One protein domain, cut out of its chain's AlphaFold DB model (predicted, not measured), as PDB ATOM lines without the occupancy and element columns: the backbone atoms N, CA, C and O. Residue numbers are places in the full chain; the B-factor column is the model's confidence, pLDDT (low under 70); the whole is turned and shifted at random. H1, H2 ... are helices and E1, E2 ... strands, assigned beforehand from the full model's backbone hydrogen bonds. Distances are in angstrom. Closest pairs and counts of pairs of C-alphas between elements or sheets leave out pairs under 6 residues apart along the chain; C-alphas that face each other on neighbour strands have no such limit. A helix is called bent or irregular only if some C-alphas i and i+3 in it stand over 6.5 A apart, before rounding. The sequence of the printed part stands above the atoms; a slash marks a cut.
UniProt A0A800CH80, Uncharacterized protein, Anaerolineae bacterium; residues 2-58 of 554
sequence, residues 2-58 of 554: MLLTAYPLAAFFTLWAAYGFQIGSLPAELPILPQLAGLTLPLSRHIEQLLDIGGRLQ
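What this domain is: This is residues 2 to 58 of the 554 residues of an uncharacterized protein of Anaerolineae bacterium (UniProt A0A800CH80). Two helices form the arms of a wide V, with a small two-strand hairpin near the corner and a long loop that folds out from the hairpin beside the second helix. The first arm, H1, sticks out with its residues 2 to 11, while the rest of H1, the hairpin E1 and E2, the loop of residues 26 to 39 and H2 belong to the body. The printed part has 57 residues, with two named helices and two named strands in the order H1, E1, E2, H2; the sheet has the order E1 - E2 and is antiparallel, and the class is mostly helix. The whole is loose, with a radius of gyration of the C-alphas of 13.0 A, and elongated, spanning 38 by 22 by 19 A.

How they stand to each other: H1, residues 2 to 18, stands free over residues 2 to 11. Its closest C-alpha to E2, residues 40 to 42, is that of Trp 16, 7.0 A from that of Pro 42, and this is the one pair of C-alphas within 8 A. E1, residues 23 to 25, and E2 are a hairpin of antiparallel neighbour strands, with 148 degrees between their directions. The C-alphas of residues 25 and 40 face each other at 4.0 A, and those of 23 and 42 at 4.3 A. Across the pair, N 24 and O 41 are within hydrogen-bond range at 3.2 A, and N 41 and O 24 at 3.0 A. H2, residues 44 to 56, has 4 pairs of C-alphas within 8 A of E1; the closest are those of Gly 24 and Ser 44, 5.3 A apart. H1 and H2 are apart. Every O i to N i+4 pair is within hydrogen-bond range in H2, and 12 of 13 are in H1.

Where its parts are: H1 begins at Met 2, C-alpha (-15.649, -5.289, -65.584), and ends at Ala 18, C-alpha (-17.022, 13.530, -50.539), 24.1 A from first to last C-alpha. It is neither bent nor irregular, but only just: C-alphas 4 and 7 are 6.2 A apart. E1 runs from Ile 23 to Ser 25, 7.3 A, and E2 from Thr 40 to Pro 42, 7.2 A. H2 runs 18.4 A from Ser 44 to Arg 56, whose C-alpha is at (-11.214, 4.285, -28.780).

The domain as a whole: The C-alphas farthest apart are those of Met 2 and Gln 58, 40.4 A. Without residues 2 to 11, the body of 47 residues spans 31 by 20 by 12 A. The printed part has no cut. The link from E1 to E2, 14 residues, is long; those from H1 to E1 and from E2 to H2 are tight. The mean pLDDT of the printed part is 83.5, and residues 2 to 4 and 54 to 58 are under 70.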
ATOM      1  N   MET A   2     -15.521  -6.761 -65.515       57.00
ATOM      2  CA  MET A   2     -15.649  -5.289 -65.584       57.00
ATOM      3  C   MET A   2     -16.505  -4.667 -64.458       57.00
ATOM      4  O   MET A   2     -16.145  -3.633 -63.914       57.00
ATOM      5  N   LEU A   3     -17.595  -5.325 -64.046       58.91
ATOM      6  CA  LEU A   3     -18.430  -4.864 -62.922       58.91
ATOM      7  C   LEU A   3     -17.717  -4.975 -61.561       58.91
ATOM      8  O   LEU A   3     -17.901  -4.126 -60.700       58.91
ATOM      9  N   LEU A   4     -16.858  -5.987 -61.386       62.09
ATOM     10  CA  LEU A   4     -16.119  -6.227 -60.138       62.09
ATOM     11  C   LEU A   4     -15.039  -5.173 -59.871       62.09
ATOM     12  O   LEU A   4     -14.647  -4.994 -58.727       62.09
ATOM     13  N   THR A   5     -14.563  -4.481 -60.905       72.25
ATOM     14  CA  THR A   5     -13.574  -3.403 -60.780       72.25
ATOM     15  C   THR A   5     -14.218  -2.022 -60.851       72.25
ATOM     16  O   THR A   5     -13.807  -1.122 -60.124       72.25
ATOM     17  N   ALA A   6     -15.262  -1.854 -61.669       79.50
ATOM     18  CA  ALA A   6     -15.941  -0.573 -61.828       79.50
ATOM     19  C   ALA A   6     -16.632  -0.100 -60.538       79.50
ATOM     20  O   ALA A   6     -16.490   1.068 -60.184       79.50
ATOM     21  N   TYR A   7     -17.338  -0.980 -59.814       78.31
ATOM     22  CA  TYR A   7     -18.055  -0.571 -58.598       78.31
ATOM     23  C   TYR A   7     -17.131  -0.159 -57.443       78.31
ATOM     24  O   TYR A   7     -17.367   0.911 -56.884       78.31
ATOM     25  N   PRO A   8     -16.063  -0.908 -57.092       81.31
ATOM     26  CA  PRO A   8     -15.130  -0.468 -56.054       81.31
ATOM     27  C   PRO A   8     -14.405   0.828 -56.411       81.31
ATOM     28  O   PRO A   8     -14.232   1.677 -55.545       81.31
ATOM     29  N   LEU A   9     -14.025   1.014 -57.682       87.44
ATOM     30  CA  LEU A   9     -13.422   2.269 -58.136       87.44
ATOM     31  C   LEU A   9     -14.414   3.426 -58.024       87.44
ATOM     32  O   LEU A   9     -14.069   4.463 -57.471       87.44
ATOM     33  N   ALA A  10     -15.653   3.247 -58.486       89.75
ATOM     34  CA  ALA A  10     -16.690   4.263 -58.351       89.75
ATOM     35  C   ALA A  10     -16.962   4.606 -56.877       89.75
ATOM     36  O   ALA A  10     -17.032   5.785 -56.539       89.75
ATOM     37  N   ALA A  11     -17.049   3.608 -55.992       86.25
ATOM     38  CA  ALA A  11     -17.212   3.811 -54.553       86.25
ATOM     39  C   ALA A  11     -16.020   4.566 -53.943       86.25
ATOM     40  O   ALA A  11     -16.222   5.536 -53.217       86.25
ATOM     41  N   PHE A  12     -14.791   4.177 -54.293       90.81
ATOM     42  CA  PHE A  12     -13.570   4.854 -53.863       90.81
ATOM     43  C   PHE A  12     -13.543   6.318 -54.317       90.81
ATOM     44  O   PHE A  12     -13.360   7.205 -53.490       90.81
ATOM     45  N   PHE A  13     -13.778   6.592 -55.604       94.19
ATOM     46  CA  PHE A  13     -13.788   7.958 -56.134       94.19
ATOM     47  C   PHE A  13     -14.931   8.796 -55.558       94.19
ATOM     48  O   PHE A  13     -14.734   9.979 -55.307       94.19
ATOM     49  N   THR A  14     -16.096   8.197 -55.305       93.75
ATOM     50  CA  THR A  14     -17.226   8.883 -54.661       93.75
ATOM     51  C   THR A  14     -16.885   9.260 -53.224       93.75
ATOM     52  O   THR A  14     -17.091  10.405 -52.825       93.75
ATOM     53  N   LEU A  15     -16.313   8.330 -52.454       92.06
ATOM     54  CA  LEU A  15     -15.856   8.602 -51.094       92.06
ATOM     55  C   LEU A  15     -14.761   9.674 -51.098       92.06
ATOM     56  O   LEU A  15     -14.827  10.626 -50.328       92.06
ATOM     57  N   TRP A  16     -13.791   9.574 -52.005       94.81
ATOM     58  CA  TRP A  16     -12.715  10.555 -52.136       94.81
ATOM     59  C   TRP A  16     -13.238  11.946 -52.500       94.81
ATOM     60  O   TRP A  16     -12.831  12.928 -51.879       94.81
ATOM     61  N   ALA A  17     -14.208  12.029 -53.411       95.19
ATOM     62  CA  ALA A  17     -14.894  13.267 -53.759       95.19
ATOM     63  C   ALA A  17     -15.649  13.877 -52.566       95.19
ATOM     64  O   ALA A  17     -15.586  15.088 -52.370       95.19
ATOM     65  N   ALA A  18     -16.314  13.061 -51.736       94.50
ATOM     66  CA  ALA A  18     -17.022  13.530 -50.539       94.50
ATOM     67  C   ALA A  18     -16.082  14.166 -49.496       94.50
ATOM     68  O   ALA A  18     -16.492  15.048 -48.749       94.50
ATOM     69  N   TYR A  19     -14.810  13.764 -49.493       92.62
ATOM     70  CA  TYR A  19     -13.738  14.376 -48.703       92.62
ATOM     71  C   TYR A  19     -12.951  15.437 -49.501       92.62
ATOM     72  O   TYR A  19     -11.821  15.768 -49.151       92.62
ATOM     73  N   GLY A  20     -13.512  15.967 -50.594       94.12
ATOM     74  CA  GLY A  20     -12.906  17.043 -51.387       94.12
ATOM     75  C   GLY A  20     -11.641  16.638 -52.145       94.12
ATOM     76  O   GLY A  20     -10.758  17.467 -52.340       94.12
ATOM     77  N   PHE A  21     -11.522  15.364 -52.532       94.94
ATOM     78  CA  PHE A  21     -10.316  14.778 -53.125       94.94
ATOM     79  C   PHE A  21      -9.052  14.988 -52.274       94.94
ATOM     80  O   PHE A  21      -7.941  15.089 -52.793       94.94
ATOM     81  N   GLN A  22      -9.211  15.012 -50.947       93.56
ATOM     82  CA  GLN A  22      -8.103  15.213 -50.020       93.56
ATOM     83  C   GLN A  22      -6.998  14.163 -50.206       93.56
ATOM     84  O   GLN A  22      -7.257  12.957 -50.238       93.56
ATOM     85  N   ILE A  23      -5.757  14.644 -50.248       95.25
ATOM     86  CA  ILE A  23      -4.532  13.858 -50.107       95.25
ATOM     87  C   ILE A  23      -3.754  14.466 -48.943       95.25
ATOM     88  O   ILE A  23      -3.603  15.685 -48.870       95.25
ATOM     89  N   GLY A  24      -3.268  13.635 -48.029       93.56
ATOM     90  CA  GLY A  24      -2.496  14.104 -46.883       93.56
ATOM     91  C   GLY A  24      -1.709  12.980 -46.230       93.56
ATOM     92  O   GLY A  24      -1.922  11.806 -46.537       93.56
ATOM     93  N   SER A  25      -0.779  13.347 -45.353       93.56
ATOM     94  CA  SER A  25      -0.019  12.380 -44.562       93.56
ATOM     95  C   SER A  25      -0.795  11.972 -43.318       93.56
ATOM     96  O   SER A  25      -1.397  12.823 -42.665       93.56
ATOM     97  N   LEU A  26      -0.774  10.680 -42.993       89.56
ATOM     98  CA  LEU A  26      -1.279  10.195 -41.710       89.56
ATOM     99  C   LEU A  26      -0.395  10.700 -40.551       89.56
ATOM    100  O   LEU A  26       0.808  10.900 -40.763       89.56
ATOM    101  N   PRO A  27      -0.957  10.886 -39.340       87.31
ATOM    102  CA  PRO A  27      -0.194  11.258 -38.151       87.31
ATOM    103  C   PRO A  27       1.030  10.364 -37.914       87.31
ATOM    104  O   PRO A  27       1.041   9.189 -38.284       87.31
ATOM    105  N   ALA A  28       2.066  10.928 -37.287       84.56
ATOM    106  CA  ALA A  28       3.285  10.192 -36.935       84.56
ATOM    107  C   ALA A  28       3.038   9.124 -35.854       84.56
ATOM    108  O   ALA A  28       3.761   8.134 -35.785       84.56
ATOM    109  N   GLU A  29       1.997   9.313 -35.044       82.88
ATOM    110  CA  GLU A  29       1.564   8.383 -34.011       82.88
ATOM    111  C   GLU A  29       0.159   7.889 -34.361       82.88
ATOM    112  O   GLU A  29      -0.792   8.669 -34.406       82.88
ATOM    113  N   LEU A  30       0.037   6.592 -34.646       80.06
ATOM    114  CA  LEU A  30      -1.240   5.933 -34.906       80.06
ATOM    115  C   LEU A  30      -1.485   4.870 -33.827       80.06
ATOM    116  O   LEU A  30      -0.605   4.034 -33.605       80.06
ATOM    117  N   PRO A  31      -2.674   4.842 -33.196       73.62
ATOM    118  CA  PRO A  31      -2.990   3.867 -32.149       73.62
ATOM    119  C   PRO A  31      -3.088   2.433 -32.694       73.62
ATOM    120  O   PRO A  31      -2.876   1.464 -31.968       73.62
ATOM    121  N   ILE A  32      -3.398   2.287 -33.986       74.56
ATOM    122  CA  ILE A  32      -3.531   1.013 -34.694       74.56
ATOM    123  C   ILE A  32      -2.798   1.116 -36.034       74.56
ATOM    124  O   ILE A  32      -2.907   2.125 -36.727       74.56
ATOM    125  N   LEU A  33      -2.078   0.052 -36.411       81.75
ATOM    126  CA  LEU A  33      -1.261  -0.035 -37.634       81.75
ATOM    127  C   LEU A  33      -0.198   1.087 -37.746       81.75
ATOM    128  O   LEU A  33      -0.195   1.833 -38.730       81.75
ATOM    129  N   PRO A  34       0.750   1.189 -36.791       83.12
ATOM    130  CA  PRO A  34       1.773   2.244 -36.773       83.12
ATOM    131  C   PRO A  34       2.652   2.270 -38.032       83.12
ATOM    132  O   PRO A  34       3.199   3.308 -38.386       83.12
ATOM    133  N   GLN A  35       2.745   1.160 -38.769       88.50
ATOM    134  CA  GLN A  35       3.447   1.088 -40.052       88.50
ATOM    135  C   GLN A  35       2.860   1.991 -41.153       88.50
ATOM    136  O   GLN A  35       3.506   2.183 -42.180       88.50
ATOM    137  N   LEU A  36       1.640   2.510 -40.974       85.50
ATOM    138  CA  LEU A  36       1.016   3.451 -41.907       85.50
ATOM    139  C   LEU A  36       1.330   4.919 -41.573       85.50
ATOM    140  O   LEU A  36       0.981   5.805 -42.355       85.50
ATOM    141  N   ALA A  37       1.982   5.184 -40.437       88.38
ATOM    142  CA  ALA A  37       2.286   6.533 -39.981       88.38
ATOM    143  C   ALA A  37       3.140   7.294 -41.006       88.38
ATOM    144  O   ALA A  37       4.070   6.750 -41.602       88.38
ATOM    145  N   GLY A  38       2.801   8.565 -41.241       89.38
ATOM    146  CA  GLY A  38       3.506   9.428 -42.190       89.38
ATOM    147  C   GLY A  38       3.262   9.135 -43.678       89.38
ATOM    148  O   GLY A  38       3.709   9.923 -44.514       89.38
ATOM    149  N   LEU A  39       2.538   8.066 -44.045       91.81
ATOM    150  CA  LEU A  39       2.202   7.792 -45.446       91.81
ATOM    151  C   LEU A  39       1.260   8.862 -46.002       91.81
ATOM    152  O   LEU A  39       0.221   9.155 -45.409       91.81
ATOM    153  N   THR A  40       1.596   9.400 -47.176       93.38
ATOM    154  CA  THR A  40       0.732  10.321 -47.921       93.38
ATOM    155  C   THR A  40      -0.207   9.543 -48.830       93.38
ATOM    156  O   THR A  40       0.225   8.938 -49.812       93.38
ATOM    157  N   LEU A  41      -1.497   9.548 -48.503       93.19
ATOM    158  CA  LEU A  41      -2.515   8.756 -49.188       93.19
ATOM    159  C   LEU A  41      -3.742   9.625 -49.516       93.19
ATOM    160  O   LEU A  41      -4.019  10.601 -48.807       93.19
ATOM    161  N   PRO A  42      -4.505   9.298 -50.578       93.38
ATOM    162  CA  PRO A  42      -5.857   9.827 -50.723       93.38
ATOM    163  C   PRO A  42      -6.708   9.396 -49.520       93.38
ATOM    164  O   PRO A  42      -6.442   8.355 -48.919       93.38
ATOM    165  N   LEU A  43      -7.738  10.176 -49.179       92.69
ATOM    166  CA  LEU A  43      -8.630   9.891 -48.041       92.69
ATOM    167  C   LEU A  43      -7.927   9.867 -46.668       92.69
ATOM    168  O   LEU A  43      -8.433   9.251 -45.732       92.69
ATOM    169  N   SER A  44      -6.795  10.561 -46.514       90.25
ATOM    170  CA  SER A  44      -5.987  10.517 -45.287       90.25
ATOM    171  C   SER A  44      -6.787  10.790 -44.008       90.25
ATOM    172  O   SER A  44      -6.677  10.026 -43.060       90.25
ATOM    173  N   ARG A  45      -7.668  11.802 -44.000       87.06
ATOM    174  CA  ARG A  45      -8.512  12.135 -42.837       87.06
ATOM    175  C   ARG A  45      -9.569  11.076 -42.528       87.06
ATOM    176  O   ARG A  45      -9.883  10.845 -41.367       87.06
ATOM    177  N   HIS A  46     -10.131  10.438 -43.554       89.81
ATOM    178  CA  HIS A  46     -11.080   9.342 -43.358       89.81
ATOM    179  C   HIS A  46     -10.386   8.133 -42.719       89.81
ATOM    180  O   HIS A  46     -10.900   7.554 -41.767       89.81
ATOM    181  N   ILE A  47      -9.199   7.783 -43.226       87.44
ATOM    182  CA  ILE A  47      -8.375   6.695 -42.692       87.44
ATOM    183  C   ILE A  47      -7.955   7.018 -41.255       87.44
ATOM    184  O   ILE A  47      -8.110   6.175 -40.382       87.44
ATOM    185  N   GLU A  48      -7.495   8.241 -40.992       86.00
ATOM    186  CA  GLU A  48      -7.158   8.721 -39.648       86.00
ATOM    187  C   GLU A  48      -8.335   8.565 -38.675       86.00
ATOM    188  O   GLU A  48      -8.172   7.954 -37.625       86.00
ATOM    189  N   GLN A  49      -9.536   9.026 -39.041       84.62
ATOM    190  CA  GLN A  49     -10.738   8.867 -38.212       84.62
ATOM    191  C   GLN A  49     -11.091   7.400 -37.961       84.62
ATOM    192  O   GLN A  49     -11.482   7.040 -36.854       84.62
ATOM    193  N   LEU A  50     -10.958   6.542 -38.974       83.00
ATOM    194  CA  LEU A  50     -11.232   5.114 -38.842       83.00
ATOM    195  C   LEU A  50     -10.232   4.430 -37.896       83.00
ATOM    196  O   LEU A  50     -10.625   3.575 -37.103       83.00
ATOM    197  N   LEU A  51      -8.962   4.839 -37.939       80.88
ATOM    198  CA  LEU A  51      -7.923   4.369 -37.022       80.88
ATOM    199  C   LEU A  51      -8.113   4.926 -35.599       80.88
ATOM    200  O   LEU A  51      -7.918   4.180 -34.641       80.88
ATOM    201  N   ASP A  52      -8.552   6.181 -35.450       76.12
ATOM    202  CA  ASP A  52      -8.863   6.800 -34.149       76.12
ATOM    203  C   ASP A  52     -10.054   6.115 -33.464       76.12
ATOM    204  O   ASP A  52      -9.987   5.776 -32.283       76.12
ATOM    205  N   ILE A  53     -11.122   5.809 -34.215       71.25
ATOM    206  CA  ILE A  53     -12.251   5.000 -33.721       71.25
ATOM    207  C   ILE A  53     -11.747   3.649 -33.213       71.25
ATOM    208  O   ILE A  53     -12.183   3.182 -32.162       71.25
ATOM    209  N   GLY A  54     -10.807   3.039 -33.937       64.88
ATOM    210  CA  GLY A  54     -10.183   1.801 -33.512       64.88
ATOM    211  C   GLY A  54      -9.401   1.940 -32.196       64.88
ATOM    212  O   GLY A  54      -9.489   1.060 -31.346       64.88
ATOM    213  N   GLY A  55      -8.687   3.051 -31.986       61.00
ATOM    214  CA  GLY A  55      -8.006   3.350 -30.720       61.00
ATOM    215  C   GLY A  55      -8.972   3.533 -29.544       61.00
ATOM    216  O   GLY A  55      -8.705   3.062 -28.442       61.00
ATOM    217  N   ARG A  56     -10.148   4.128 -29.788       61.38
ATOM    218  CA  ARG A  56     -11.214   4.285 -28.780       61.38
ATOM    219  C   ARG A  56     -11.877   2.967 -28.362       61.38
ATOM    220  O   ARG A  56     -12.483   2.934 -27.298       61.38
ATOM    221  N   LEU A  57     -11.734   1.886 -29.140       58.62
ATOM    222  CA  LEU A  57     -12.181   0.535 -28.753       58.62
ATOM    223  C   LEU A  57     -11.387  -0.046 -27.566       58.62
ATOM    224  O   LEU A  57     -11.780  -1.085 -27.051       58.62
ATOM    225  N   GLN A  58     -10.275   0.575 -27.151       55.28
ATOM    226  CA  GLN A  58      -9.448   0.110 -26.026       55.28
ATOM    227  C   GLN A  58      -9.865   0.691 -24.665       55.28
ATOM    228  O   GLN A  58      -9.258   0.353 -23.650       55.28
TER     229      GLN A  58